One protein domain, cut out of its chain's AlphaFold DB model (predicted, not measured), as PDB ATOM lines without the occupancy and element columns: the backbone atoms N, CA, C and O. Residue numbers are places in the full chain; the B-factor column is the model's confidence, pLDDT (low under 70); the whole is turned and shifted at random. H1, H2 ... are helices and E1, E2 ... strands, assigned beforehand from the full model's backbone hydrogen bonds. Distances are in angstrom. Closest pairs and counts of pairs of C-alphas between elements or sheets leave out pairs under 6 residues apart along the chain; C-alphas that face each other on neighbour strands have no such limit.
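Overview. This is residues 63 to 116 of the 116 residues of an uncharacterized protein of Nocardioides lianchengensis (UniProt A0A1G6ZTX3). One small sheet of three strands makes a wall, with the short helix H1 over one face and no named element over the other. The hairpin link near Thr 85 and the unnamed stretch near Asp 71 lie at opposite ends of the long axis. The printed part has 54 residues, in the order E1, E2, H1, E3; the sheet runs E2, E1, E3, all antiparallel, and the class is mixed, helices and strands. It is compact, with a radius of gyration of the C-alphas of 11.1 A, and its outline is a rod spanning 39 by 18 by 16 A.

Arrangement. Begin at the inner strand E1, residues 74 to 81. On one side look for edge strand E2, residues 89 to 94, antiparallel at 155 degrees; N 79 and O 91 are 2.9 A apart, within hydrogen-bond range, and E1 and E2 form a hairpin. On the other side is edge strand E3, residues 109 to 115, antiparallel to E1 at 156 degrees, with N 78 and O 112 at 2.9 A. H1, residues 95 to 102, is on the sheet at a height of 7.4 A, over E1 and slantwise to the strands, at 39 degrees to E1 on the local plane; it is only just not over E3, on which 2 of its 8 C-alphas fall. The closest C-alphas of E1 and H1 are those of Glu 76 and Phe 95, 4.2 A apart; those of H1 and E3 are His 102 and Leu 110, at 5.4 A. In H1 every O i to N i+4 pair is within hydrogen-bond range. E2, H1 and E3 form a split strand-helix-strand unit, two strands running the same way with E1 between them, and its crossover is right-handed. Residues 63 to 64 pair antiparallel with residues 113 to 114 of E3.

Along the chain. Find C-alpha 74 at (-22.639, -9.398, -40.733); from there E1 runs 19.4 A to C-alpha 81. E2 measures 15.9 A, H1 10.5 A and E3 18.5 A, ending at C-alpha 115 at (-21.840, -13.676, -38.747).

Size, cuts and confidence. The C-alphas farthest apart are those of Asp 71 and Thr 85, 38.8 A. The printed part has no cut, and no link between its named elements is long. Residues 83 to 87 are under 70 in pLDDT.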
ATOM      1  N   CYS A  63     -20.203 -18.422 -42.147       95.38
ATOM      2  CA  CYS A  63     -20.383 -17.665 -43.384       95.38
ATOM      3  C   CYS A  63     -21.505 -18.225 -44.260       95.38
ATOM      4  O   CYS A  63     -21.623 -19.437 -44.435       95.38
ATOM      5  N   SER A  64     -22.261 -17.328 -44.892       93.31
ATOM      6  CA  SER A  64     -23.276 -17.638 -45.892       93.31
ATOM      7  C   SER A  64     -22.936 -16.996 -47.245       93.31
ATOM      8  O   SER A  64     -22.778 -15.773 -47.329       93.31
ATOM      9  N   PRO A  65     -22.858 -17.784 -48.335       89.06
ATOM     10  CA  PRO A  65     -22.716 -17.246 -49.688       89.06
ATOM     11  C   PRO A  65     -24.006 -16.585 -50.204       89.06
ATOM     12  O   PRO A  65     -23.944 -15.753 -51.101       89.06
ATOM     13  N   GLY A  66     -25.169 -16.943 -49.645       87.62
ATOM     14  CA  GLY A  66     -26.479 -16.420 -50.049       87.62
ATOM     15  C   GLY A  66     -26.959 -15.212 -49.242       87.62
ATOM     16  O   GLY A  66     -28.058 -14.726 -49.487       87.62
ATOM     17  N   GLY A  67     -26.158 -14.742 -48.281       84.31
ATOM     18  CA  GLY A  67     -26.574 -13.734 -47.309       84.31
ATOM     19  C   GLY A  67     -26.987 -14.338 -45.966       84.31
ATOM     20  O   GLY A  67     -27.261 -15.535 -45.855       84.31
ATOM     21  N   LEU A  68     -26.972 -13.502 -44.934       90.25
ATOM     22  CA  LEU A  68     -27.409 -13.858 -43.586       90.25
ATOM     23  C   LEU A  68     -28.924 -13.631 -43.442       90.25
ATOM     24  O   LEU A  68     -29.496 -12.850 -44.212       90.25
ATOM     25  N   PRO A  69     -29.593 -14.305 -42.492       89.56
ATOM     26  CA  PRO A  69     -30.973 -13.978 -42.150       89.56
ATOM     27  C   PRO A  69     -31.077 -12.540 -41.609       89.56
ATOM     28  O   PRO A  69     -30.088 -11.939 -41.190       89.56
ATOM     29  N   ALA A  70     -32.279 -11.960 -41.651       88.19
ATOM     30  CA  ALA A  70     -32.495 -10.532 -41.385       88.19
ATOM     31  C   ALA A  70     -32.164 -10.092 -39.944       88.19
ATOM     32  O   ALA A  70     -31.989  -8.902 -39.690       88.19
ATOM     33  N   ASP A  71     -32.113 -11.034 -39.009       92.06
ATOM     34  CA  ASP A  71     -31.785 -10.840 -37.599       92.06
ATOM     35  C   ASP A  71     -30.287 -10.996 -37.288       92.06
ATOM     36  O   ASP A  71     -29.861 -10.690 -36.174       92.06
ATOM     37  N   GLU A  72     -29.469 -11.415 -38.258       92.75
ATOM     38  CA  GLU A  72     -28.019 -11.539 -38.099       92.75
ATOM     39  C   GLU A  72     -27.279 -10.343 -38.711       92.75
ATOM     40  O   GLU A  72     -27.435  -9.998 -39.885       92.75
ATOM     41  N   VAL A  73     -26.412  -9.722 -37.909       91.62
ATOM     42  CA  VAL A  73     -25.559  -8.617 -38.357       91.62
ATOM     43  C   VAL A  73     -24.246  -9.186 -38.903       91.62
ATOM     44  O   VAL A  73     -23.512  -9.838 -38.156       91.62
ATOM     45  N   PRO A  74     -23.903  -8.942 -40.180       94.06
ATOM     46  CA  PRO A  74     -22.639  -9.398 -40.733       94.06
ATOM     47  C   PRO A  74     -21.468  -8.611 -40.137       94.06
ATOM     48  O   PRO A  74     -21.471  -7.379 -40.113       94.06
ATOM     49  N   VAL A  75     -20.435  -9.329 -39.698       96.44
ATOM     50  CA  VAL A  75     -19.216  -8.742 -39.109       96.44
ATOM     51  C   VAL A  75     -18.009  -8.887 -40.029       96.44
ATOM     52  O   VAL A  75     -17.141  -8.012 -40.092       96.44
ATOM     53  N   GLU A  76     -17.979  -9.966 -40.804       97.44
ATOM     54  CA  GLU A  76     -16.865 -10.341 -41.664       97.44
ATOM     55  C   GLU A  76     -17.364 -10.767 -43.050       97.44
ATOM     56  O   GLU A  76     -18.557 -10.949 -43.300       97.44
ATOM     57  N   ALA A  77     -16.431 -10.902 -43.984       96.94
ATOM     58  CA  ALA A  77     -16.692 -11.325 -45.345       96.94
ATOM     59  C   ALA A  77     -15.502 -12.095 -45.923       96.94
ATOM     60  O   ALA A  77     -14.337 -11.784 -45.655       96.94
ATOM     61  N   ILE A  78     -15.795 -13.077 -46.773       96.06
ATOM     62  CA  ILE A  78     -14.791 -13.790 -47.561       96.06
ATOM     63  C   ILE A  78     -14.687 -13.123 -48.928       96.06
ATOM     64  O   ILE A  78     -15.657 -13.084 -49.683       96.06
ATOM     65  N   VAL A  79     -13.489 -12.664 -49.282       95.44
ATOM     66  CA  VAL A  79     -13.193 -12.099 -50.603       95.44
ATOM     67  C   VAL A  79     -12.089 -12.877 -51.310       95.44
ATOM     68  O   VAL A  79     -11.123 -13.331 -50.688       95.44
ATOM     69  N   ILE A  80     -12.184 -12.983 -52.633       93.06
ATOM     70  CA  ILE A  80     -11.035 -13.281 -53.491       93.06
ATOM     71  C   ILE A  80     -10.424 -11.947 -53.884       93.06
ATOM     72  O   ILE A  80     -11.059 -11.158 -54.577       93.06
ATOM     73  N   ARG A  81      -9.180 -11.690 -53.474       87.56
ATOM     74  CA  ARG A  81      -8.453 -10.526 -53.985       87.56
ATOM     75  C   ARG A  81      -7.877 -10.819 -55.360       87.56
ATOM     76  O   ARG A  81      -7.114 -11.773 -55.529       87.56
ATOM     77  N   GLU A  82      -8.185  -9.944 -56.305       80.19
ATOM     78  CA  GLU A  82      -7.500  -9.884 -57.587       80.19
ATOM     79  C   GLU A  82      -6.284  -8.969 -57.443       80.19
ATOM     80  O   GLU A  82      -6.401  -7.777 -57.171       80.19
ATOM     81  N   GLY A  83      -5.088  -9.545 -57.540       64.81
ATOM     82  CA  GLY A  83      -3.859  -8.765 -57.515       64.81
ATOM     83  C   GLY A  83      -3.511  -8.247 -58.906       64.81
ATOM     84  O   GLY A  83      -3.471  -9.032 -59.850       64.81
ATOM     85  N   ALA A  84      -3.176  -6.958 -59.002       55.94
ATOM     86  CA  ALA A  84      -2.311  -6.450 -60.070       55.94
ATOM     87  C   ALA A  84      -0.817  -6.697 -59.748       55.94
ATOM     88  O   ALA A  84      -0.016  -6.878 -60.656       55.94
ATOM     89  N   THR A  85      -0.447  -6.740 -58.456       54.16
ATOM     90  CA  THR A  85       0.951  -6.832 -57.966       54.16
ATOM     91  C   THR A  85       1.135  -7.707 -56.712       54.16
ATOM     92  O   THR A  85       2.214  -7.732 -56.126       54.16
ATOM     93  N   GLY A  86       0.108  -8.444 -56.277       54.91
ATOM     94  CA  GLY A  86       0.165  -9.316 -55.095       54.91
ATOM     95  C   GLY A  86      -0.466 -10.689 -55.346       54.91
ATOM     96  O   GLY A  86      -1.203 -10.853 -56.322       54.91
ATOM     97  N   PRO A  87      -0.207 -11.691 -54.484       56.66
ATOM     98  CA  PRO A  87      -0.732 -13.033 -54.683       56.66
ATOM     99  C   PRO A  87      -2.258 -13.022 -54.587       56.66
ATOM    100  O   PRO A  87      -2.830 -12.704 -53.537       56.66
ATOM    101  N   ARG A  88      -2.905 -13.403 -55.697       76.50
ATOM    102  CA  ARG A  88      -4.333 -13.727 -55.737       76.50
ATOM    103  C   ARG A  88      -4.656 -14.705 -54.612       76.50
ATOM    104  O   ARG A  88      -3.904 -15.650 -54.368       76.50
ATOM    105  N   GLY A  89      -5.765 -14.492 -53.913       84.88
ATOM    106  CA  GLY A  89      -6.169 -15.452 -52.897       84.88
ATOM    107  C   GLY A  89      -7.339 -15.038 -52.026       84.88
ATOM    108  O   GLY A  89      -7.688 -13.864 -51.918       84.88
ATOM    109  N   VAL A  90      -7.889 -16.057 -51.371       91.94
ATOM    110  CA  VAL A  90      -8.990 -15.957 -50.412       91.94
ATOM    111  C   VAL A  90      -8.514 -15.227 -49.157       91.94
ATOM    112  O   VAL A  90      -7.437 -15.530 -48.622       91.94
ATOM    113  N   ARG A  91      -9.298 -14.257 -48.694       92.31
ATOM    114  CA  ARG A  91      -9.075 -13.498 -47.461       92.31
ATOM    115  C   ARG A  91     -10.389 -13.368 -46.702       92.31
ATOM    116  O   ARG A  91     -11.420 -13.132 -47.321       92.31
ATOM    117  N   LEU A  92     -10.305 -13.485 -45.384       94.50
ATOM    118  CA  LEU A  92     -11.334 -13.006 -44.473       94.50
ATOM    119  C   LEU A  92     -11.031 -11.535 -44.171       94.50
ATOM    120  O   LEU A  92      -9.875 -11.179 -43.924       94.50
ATOM    121  N   VAL A  93     -12.034 -10.680 -44.293       95.12
ATOM    122  CA  VAL A  93     -11.955  -9.228 -44.089       95.12
ATOM    123  C   VAL A  93     -13.183  -8.769 -43.305       95.12
ATOM    124  O   VAL A  93     -14.130  -9.538 -43.170       95.12
ATOM    125  N   SER A  94     -13.205  -7.527 -42.812       96.81
ATOM    126  CA  SER A  94     -14.436  -6.979 -42.233       96.81
ATOM    127  C   SER A  94     -15.551  -6.887 -43.276       96.81
ATOM    128  O   SER A  94     -15.287  -6.762 -44.480       96.81
ATOM    129  N   PHE A  95     -16.799  -6.915 -42.808       96.44
ATOM    130  CA  PHE A  95     -17.972  -6.824 -43.674       96.44
ATOM    131  C   PHE A  95     -17.925  -5.592 -44.590       96.44
ATOM    132  O   PHE A  95     -18.108  -5.730 -45.795       96.44
ATOM    133  N   GLU A  96     -17.576  -4.418 -44.059       96.94
ATOM    134  CA  GLU A  96     -17.466  -3.174 -44.836       96.94
ATOM    135  C   GLU A  96     -16.480  -3.297 -46.008       96.94
ATOM    136  O   GLU A  96     -16.774  -2.892 -47.131       96.94
ATOM    137  N   VAL A  97     -15.333  -3.951 -45.794       96.12
ATOM    138  CA  VAL A  97     -14.355  -4.187 -46.864       96.12
ATOM    139  C   VAL A  97     -14.908  -5.140 -47.919       96.12
ATOM    140  O   VAL A  97     -14.705  -4.901 -49.111       96.12
ATOM    141  N   GLY A  98     -15.588  -6.208 -47.497       95.56
ATOM    142  CA  GLY A  98     -16.241  -7.143 -48.411       95.56
ATOM    143  C   GLY A  98     -17.354  -6.486 -49.225       95.56
ATOM    144  O   GLY A  98     -17.459  -6.726 -50.428       95.56
ATOM    145  N   TRP A  99     -18.134  -5.612 -48.591       95.94
ATOM    146  CA  TRP A  99     -19.215  -4.871 -49.226       95.94
ATOM    147  C   TRP A  99     -18.695  -3.889 -50.278       95.94
ATOM    148  O   TRP A  99     -19.149  -3.922 -51.418       95.94
ATOM    149  N   SER A 100     -17.647  -3.117 -49.972       96.56
ATOM    150  CA  SER A 100     -16.974  -2.279 -50.976       96.56
ATOM    151  C   SER A 100     -16.411  -3.089 -52.152       96.56
ATOM    152  O   SER A 100     -16.399  -2.610 -53.284       96.56
ATOM    153  N   THR A 101     -15.956  -4.330 -51.933       95.12
ATOM    154  CA  THR A 101     -15.570  -5.225 -53.041       95.12
ATOM    155  C   THR A 101     -16.774  -5.626 -53.899       95.12
ATOM    156  O   THR A 101     -16.657  -5.631 -55.122       95.12
ATOM    157  N   HIS A 102     -17.933  -5.915 -53.301       94.31
ATOM    158  CA  HIS A 102     -19.168  -6.204 -54.045       94.31
ATOM    159  C   HIS A 102     -19.639  -5.014 -54.893       94.31
ATOM    160  O   HIS A 102     -20.050  -5.202 -56.037       94.31
ATOM    161  N   LEU A 103     -19.509  -3.796 -54.364       96.62
ATOM    162  CA  LEU A 103     -19.835  -2.555 -55.073       96.62
ATOM    163  C   LEU A 103     -18.815  -2.180 -56.167       96.62
ATOM    164  O   LEU A 103     -19.040  -1.234 -56.918       96.62
ATOM    165  N   GLY A 104     -17.695  -2.904 -56.273       94.44
ATOM    166  CA  GLY A 104     -16.635  -2.625 -57.245       94.44
ATOM    167  C   GLY A 104     -15.702  -1.473 -56.855       94.44
ATOM    168  O   GLY A 104     -14.870  -1.055 -57.657       94.44
ATOM    169  N   GLU A 105     -15.788  -0.975 -55.621       95.06
ATOM    170  CA  GLU A 105     -14.917   0.086 -55.093       95.06
ATOM    171  C   GLU A 105     -13.514  -0.438 -54.755       95.06
ATOM    172  O   GLU A 105     -12.544   0.319 -54.682       95.06
ATOM    173  N   ARG A 106     -13.391  -1.754 -54.534       91.75
ATOM    174  CA  ARG A 106     -12.120  -2.438 -54.265       91.75
ATOM    175  C   ARG A 106     -11.964  -3.655 -55.178       91.75
ATOM    176  O   ARG A 106     -12.929  -4.394 -55.354       91.75
ATOM    177  N   PRO A 107     -10.750  -3.927 -55.693       91.12
ATOM    178  CA  PRO A 107     -10.519  -5.057 -56.585       91.12
ATOM    179  C   PRO A 107     -10.733  -6.393 -55.868       91.12
ATOM    180  O   PRO A 107     -10.196  -6.627 -54.778       91.12
ATOM    181  N   GLY A 108     -11.474  -7.287 -56.518       91.94
ATOM    182  CA  GLY A 108     -11.754  -8.624 -56.020       91.94
ATOM    183  C   GLY A 108     -13.189  -9.074 -56.263       91.94
ATOM    184  O   GLY A 108     -13.960  -8.428 -56.963       91.94
ATOM    185  N   THR A 109     -13.541 -10.191 -55.637       93.56
ATOM    186  CA  THR A 109     -14.888 -10.763 -55.659       93.56
ATOM    187  C   THR A 109     -15.320 -11.088 -54.238       93.56
ATOM    188  O   THR A 109     -14.600 -11.791 -53.526       93.56
ATOM    189  N   LEU A 110     -16.489 -10.594 -53.826       95.38
ATOM    190  CA  LEU A 110     -17.148 -11.036 -52.598       95.38
ATOM    191  C   LEU A 110     -17.722 -12.440 -52.817       95.38
ATOM    192  O   LEU A 110     -18.454 -12.657 -53.779       95.38
ATOM    193  N   LEU A 111     -17.384 -13.383 -51.936       95.06
ATOM    194  CA  LEU A 111     -17.865 -14.766 -52.012       95.06
ATOM    195  C   LEU A 111     -18.942 -15.093 -50.980       95.06
ATOM    196  O   LEU A 111     -19.842 -15.873 -51.269       95.06
ATOM    197  N   ALA A 112     -18.801 -14.571 -49.761       96.25
ATOM    198  CA  ALA A 112     -19.701 -14.860 -48.653       96.25
ATOM    199  C   ALA A 112     -19.618 -13.770 -47.585       96.25
ATOM    200  O   ALA A 112     -18.578 -13.126 -47.427       96.25
ATOM    201  N   VAL A 113     -20.701 -13.615 -46.831       96.44
ATOM    202  CA  VAL A 113     -20.790 -12.765 -45.637       96.44
ATOM    203  C   VAL A 113     -20.833 -13.648 -44.395       96.44
ATOM    204  O   VAL A 113     -21.351 -14.758 -44.454       96.44
ATOM    205  N   CYS A 114     -20.259 -13.191 -43.291       96.25
ATOM    206  CA  CYS A 114     -20.029 -13.996 -42.096       96.25
ATOM    207  C   CYS A 114     -20.621 -13.315 -40.861       96.25
ATOM    208  O   CYS A 114     -20.463 -12.101 -40.684       96.25
ATOM    209  N   ALA A 115     -21.304 -14.106 -40.034       92.06
ATOM    210  CA  ALA A 115     -21.840 -13.676 -38.747       92.06
ATOM    211  C   ALA A 115     -20.770 -13.769 -37.646       92.06
ATOM    212  O   ALA A 115     -19.827 -14.553 -37.759       92.06
ATOM    213  N   GLY A 116     -20.924 -12.949 -36.601       76.81
ATOM    214  CA  GLY A 116     -20.024 -12.874 -35.443       76.81
ATOM    215  C   GLY A 116     -20.538 -13.634 -34.238       76.81
ATOM    216  O   GLY A 116     -21.773 -13.639 -34.041       76.81
TER     217      GLY A 116